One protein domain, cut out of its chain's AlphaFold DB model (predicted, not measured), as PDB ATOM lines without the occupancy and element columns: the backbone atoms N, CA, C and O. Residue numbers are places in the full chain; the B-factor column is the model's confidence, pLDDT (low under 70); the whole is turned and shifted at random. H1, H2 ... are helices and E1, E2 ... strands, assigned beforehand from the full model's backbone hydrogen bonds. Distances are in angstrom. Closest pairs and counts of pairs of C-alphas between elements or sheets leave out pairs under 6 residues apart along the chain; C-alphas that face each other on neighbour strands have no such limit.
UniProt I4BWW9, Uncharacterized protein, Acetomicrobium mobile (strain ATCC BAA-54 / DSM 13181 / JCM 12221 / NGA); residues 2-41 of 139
ATOM      1  N   VAL A   2     166.617  89.524  78.968       57.16
ATOM      2  CA  VAL A   2     166.810  89.080  80.358       57.16
ATOM      3  C   VAL A   2     166.270  90.188  81.267       57.16
ATOM      4  O   VAL A   2     166.574  91.355  81.008       57.16
ATOM      5  N   SER A   3     165.436  89.849  82.255       80.06
ATOM      6  CA  SER A   3     164.878  90.834  83.196       80.06
ATOM      7  C   SER A   3     165.983  91.456  84.054       80.06
ATOM      8  O   SER A   3     167.043  90.856  84.245       80.06
ATOM      9  N   ASP A   4     165.754  92.657  84.586       82.44
ATOM     10  CA  ASP A   4     166.756  93.331  85.420       82.44
ATOM     11  C   ASP A   4     167.070  92.538  86.698       82.44
ATOM     12  O   ASP A   4     168.234  92.451  87.085       82.44
ATOM     13  N   ARG A   5     166.086  91.823  87.264       82.25
ATOM     14  CA  ARG A   5     166.313  90.875  88.371       82.25
ATOM     15  C   ARG A   5     167.280  89.750  88.008       82.25
ATOM     16  O   ARG A   5     168.160  89.432  88.802       82.25
ATOM     17  N   GLU A   6     167.162  89.174  86.813       84.75
ATOM     18  CA  GLU A   6     168.075  88.113  86.370       84.75
ATOM     19  C   GLU A   6     169.497  88.646  86.136       84.75
ATOM     20  O   GLU A   6     170.471  87.972  86.470       84.75
ATOM     21  N   LYS A   7     169.646  89.886  85.644       89.31
ATOM     22  CA  LYS A   7     170.971  90.524  85.533       89.31
ATOM     23  C   LYS A   7     171.613  90.725  86.905       89.31
ATOM     24  O   LYS A   7     172.790  90.410  87.068       89.31
ATOM     25  N   VAL A   8     170.856  91.234  87.882       89.62
ATOM     26  CA  VAL A   8     171.369  91.454  89.244       89.62
ATOM     27  C   VAL A   8     171.751  90.131  89.899       89.62
ATOM     28  O   VAL A   8     172.832  90.037  90.471       89.62
ATOM     29  N   LYS A   9     170.930  89.088  89.734       89.75
ATOM     30  CA  LYS A   9     171.261  87.729  90.170       89.75
ATOM     31  C   LYS A   9     172.620  87.276  89.635       89.75
ATOM     32  O   LYS A   9     173.476  86.899  90.425       89.75
ATOM     33  N   THR A  10     172.849  87.376  88.323       92.31
ATOM     34  CA  THR A  10     174.138  86.985  87.725       92.31
ATOM     35  C   THR A  10     175.309  87.776  88.315       92.31
ATOM     36  O   THR A  10     176.370  87.214  88.563       92.31
ATOM     37  N   VAL A  11     175.138  89.080  88.560       93.88
ATOM     38  CA  VAL A  11     176.181  89.909  89.184       93.88
ATOM     39  C   VAL A  11     176.469  89.455  90.617       93.88
ATOM     40  O   VAL A  11     177.632  89.268  90.956       93.88
ATOM     41  N   LEU A  12     175.438  89.244  91.440       93.88
ATOM     42  CA  LEU A  12     175.596  88.821  92.834       93.88
ATOM     43  C   LEU A  12     176.236  87.431  92.944       93.88
ATOM     44  O   LEU A  12     177.164  87.255  93.732       93.88
ATOM     45  N   GLU A  13     175.822  86.476  92.109       93.38
ATOM     46  CA  GLU A  13     176.429  85.139  92.044       93.38
ATOM     47  C   GLU A  13     177.918  85.213  91.660       93.38
ATOM     48  O   GLU A  13     178.753  84.563  92.287       93.38
ATOM     49  N   ASN A  14     178.279  86.060  90.689       94.44
ATOM     50  CA  ASN A  14     179.679  86.275  90.297       94.44
ATOM     51  C   ASN A  14     180.518  86.945  91.397       94.44
ATOM     52  O   ASN A  14     181.732  86.751  91.438       94.44
ATOM     53  N   LEU A  15     179.887  87.728  92.277       94.00
ATOM     54  CA  LEU A  15     180.512  88.337  93.456       94.00
ATOM     55  C   LEU A  15     180.555  87.386  94.667       94.00
ATOM     56  O   LEU A  15     180.954  87.803  95.752       94.00
ATOM     57  N   GLY A  16     180.136  86.126  94.510       94.75
ATOM     58  CA  GLY A  16     180.179  85.117  95.571       94.75
ATOM     59  C   GLY A  16     179.013  85.182  96.562       94.75
ATOM     60  O   GLY A  16     179.047  84.495  97.583       94.75
ATOM     61  N   PHE A  17     177.972  85.973  96.285       95.75
ATOM     62  CA  PHE A  17     176.759  85.942  97.097       95.75
ATOM     63  C   PHE A  17     175.978  84.651  96.851       95.75
ATOM     64  O   PHE A  17     175.797  84.201  95.720       95.75
ATOM     65  N   MET A  18     175.457  84.089  97.934       92.81
ATOM     66  CA  MET A  18     174.572  82.936  97.926       92.81
ATOM     67  C   MET A  18     173.135  83.377  98.196       92.81
ATOM     68  O   MET A  18     172.888  84.294  98.977       92.81
ATOM     69  N   HIS A  19     172.180  82.679  97.592       88.56
ATOM     70  CA  HIS A  19     170.751  82.891  97.814       88.56
ATOM     71  C   HIS A  19     170.046  81.546  97.885       88.56
ATOM     72  O   HIS A  19     170.277  80.673  97.042       88.56
ATOM     73  N   ARG A  20     169.210  81.343  98.905       81.31
ATOM     74  CA  ARG A  20     168.387  80.136  99.019       81.31
ATOM     75  C   ARG A  20     166.968  80.437  98.566       81.31
ATOM     76  O   ARG A  20     166.416  81.499  98.843       81.31
ATOM     77  N   MET A  21     166.341  79.463  97.904       77.50
ATOM     78  CA  MET A  21     164.935  79.588  97.520       77.50
ATOM     79  C   MET A  21     164.060  79.893  98.740       77.50
ATOM     80  O   MET A  21     164.090  79.165  99.729       77.50
ATOM     81  N   GLY A  22     163.255  80.950  98.633       77.31
ATOM     82  CA  GLY A  22     162.365  81.417  99.697       77.31
ATOM     83  C   GLY A  22     162.985  82.448 100.644       77.31
ATOM     84  O   GLY A  22     162.250  83.042 101.428       77.31
ATOM     85  N   GLU A  23     164.292  82.711 100.563       83.38
ATOM     86  CA  GLU A  23     164.929  83.776 101.339       83.38
ATOM     87  C   GLU A  23     164.831  85.123 100.614       83.38
ATOM     88  O   GLU A  23     164.887  85.208  99.388       83.38
ATOM     89  N   ARG A  24     164.678  86.203 101.384       83.81
ATOM     90  CA  ARG A  24     164.658  87.573 100.843       83.81
ATOM     91  C   ARG A  24     166.060  88.138 100.601       83.81
ATOM     92  O   ARG A  24     166.227  89.040  99.787       83.81
ATOM     93  N   HIS A  25     167.058  87.576 101.279       91.12
ATOM     94  CA  HIS A  25     168.416  88.100 101.315       91.12
ATOM     95  C   HIS A  25     169.374  87.240 100.498       91.12
ATOM     96  O   HIS A  25     169.337  86.012 100.555       91.12
ATOM     97  N   TRP A  26     170.268  87.910  99.788       93.75
ATOM     98  CA  TRP A  26     171.526  87.376  99.291       93.75
ATOM     99  C   TRP A  26     172.570  87.557 100.383       93.75
ATOM    100  O   TRP A  26     172.626  88.627 100.980       93.75
ATOM    101  N   TYR A  27     173.408  86.562 100.646       94.69
ATOM    102  CA  TYR A  27     174.436  86.656 101.683       94.69
ATOM    103  C   TYR A  27     175.809  86.281 101.142       94.69
ATOM    104  O   TYR A  27     175.956  85.269 100.456       94.69
ATOM    105  N   SER A  28     176.816  87.084 101.474       94.38
ATOM    106  CA  SER A  28     178.221  86.756 101.258       94.38
ATOM    107  C   SER A  28     178.891  86.519 102.607       94.38
ATOM    108  O   SER A  28     178.991  87.432 103.424       94.38
ATOM    109  N   THR A  29     179.381  85.297 102.823       91.06
ATOM    110  CA  THR A  29     180.189  84.942 104.003       91.06
ATOM    111  C   THR A  29     181.564  85.600 103.980       91.06
ATOM    112  O   THR A  29     182.161  85.793 105.030       91.06
ATOM    113  N   GLU A  30     182.099  85.884 102.788       93.38
ATOM    114  CA  GLU A  30     183.425  86.490 102.628       93.38
ATOM    115  C   GLU A  30     183.405  87.971 103.014       93.38
ATOM    116  O   GLU A  30     184.309  88.442 103.695       93.38
ATOM    117  N   LEU A  31     182.355  88.688 102.602       92.38
ATOM    118  CA  LEU A  31     182.182  90.110 102.899       92.38
ATOM    119  C   LEU A  31     181.450  90.363 104.225       92.38
ATOM    120  O   LEU A  31     181.410  91.501 104.673       92.38
ATOM    121  N   ASP A  32     180.857  89.322 104.815       92.31
ATOM    122  CA  ASP A  32     179.934  89.383 105.956       92.31
ATOM    123  C   ASP A  32     178.795  90.403 105.760       92.31
ATOM    124  O   ASP A  32     178.470  91.216 106.625       92.31
ATOM    125  N   VAL A  33     178.189  90.377 104.568       93.69
ATOM    126  CA  VAL A  33     177.129  91.309 104.155       93.69
ATOM    127  C   VAL A  33     175.932  90.544 103.604       93.69
ATOM    128  O   VAL A  33     176.076  89.601 102.820       93.69
ATOM    129  N   ALA A  34     174.734  91.002 103.974       92.62
ATOM    130  CA  ALA A  34     173.472  90.599 103.369       92.62
ATOM    131  C   ALA A  34     172.899  91.730 102.495       92.62
ATOM    132  O   ALA A  34     172.928  92.894 102.887       92.62
ATOM    133  N   ILE A  35     172.353  91.384 101.328       92.12
ATOM    134  CA  ILE A  35     171.688  92.307 100.401       92.12
ATOM    135  C   ILE A  35     170.255  91.827 100.172       92.12
ATOM    136  O   ILE A  35     170.032  90.682  99.785       92.12
ATOM    137  N   GLU A  36     169.283  92.712 100.354       89.75
ATOM    138  CA  GLU A  36     167.895  92.503  99.930       89.75
ATOM    139  C   GLU A  36     167.578  93.414  98.740       89.75
ATOM    140  O   GLU A  36     168.045  94.551  98.673       89.75
ATOM    141  N   ILE A  37     166.775  92.917  97.795       88.19
ATOM    142  CA  ILE A  37     166.261  93.698  96.660       88.19
ATOM    143  C   ILE A  37     164.731  93.651  96.732       88.19
ATOM    144  O   ILE A  37     164.107  92.784  96.101       88.19
ATOM    145  N   PRO A  38     164.129  94.524  97.557       83.25
ATOM    146  CA  PRO A  38     162.718  94.415  97.906       83.25
ATOM    147  C   PRO A  38     161.803  94.822  96.746       83.25
ATOM    148  O   PRO A  38     160.752  94.215  96.554       83.25
ATOM    149  N   ASP A  39     162.222  95.791  95.928       82.88
ATOM    150  CA  ASP A  39     161.404  96.377  94.865       82.88
ATOM    151  C   ASP A  39     162.266  96.810  93.661       82.88
ATOM    152  O   ASP A  39     163.496  96.825  93.721       82.88
ATOM    153  N   GLU A  40     161.608  97.121  92.550       82.62
ATOM    154  CA  GLU A  40     162.188  97.689  91.330       82.62
ATOM    155  C   GLU A  40     162.156  99.224  91.345       82.62
ATOM    156  O   GLU A  40     162.899  99.868  90.603       82.62
ATOM    157  N   VAL A  41     161.312  99.814  92.200       84.88
ATOM    158  CA  VAL A  41     161.159 101.264  92.349       84.88
ATOM    159  C   VAL A  41     161.668 101.710  93.712       84.88
ATOM    160  O   VAL A  41     161.330 101.136  94.745       84.88
TER     161      VAL A  41
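Overview. This is residues 2 to 41 of the 139 residues of an uncharacterized protein of Acetomicrobium mobile (strain ATCC BAA-54 / DSM 13181 / JCM 12221 / NGA) (UniProt I4BWW9). One helix, H1, lies over one face of a small two-stranded hairpin, E1 and E2, with its residues 9 to 13 coming nearest, mainly to E1, and only loosely packed on it; a short link of 10 residues joins H1 to E1. The 40 printed residues hold H1, E1 and E2 in that order, with an antiparallel sheet; the class is mixed, helices and strands, with under half of the residues in named elements. It is compact, with a radius of gyration of the C-alphas of 10.1 A and spans of 27 by 19 by 18 A.

Along the chain. H1, residues 4 to 14, begins at C-alpha 4 (166.756, 93.331, 85.420) and is 15.5 A long. E1, residues 25 to 28, measures 9.9 A. E2, residues 33 to 36, measures 10.2 A and ends at C-alpha 36 (167.895, 92.503, 99.930).

Arrangement. Every O i to N i+4 pair in H1 is within hydrogen-bond range. The closest C-alphas of H1 and E1, Leu 12 and Trp 26, are 7.8 A apart. H1 and E2 are apart. E1 and E2 form a hairpin, antiparallel at 157 degrees; N 26 and O 35 are 2.8 A apart, within hydrogen-bond range.

Size, cuts and confidence. The farthest C-alphas, Val 2 and Asp 32, are 28.8 A apart. The printed part has no cut and no long link. Residue 2 is under 70 in pLDDT.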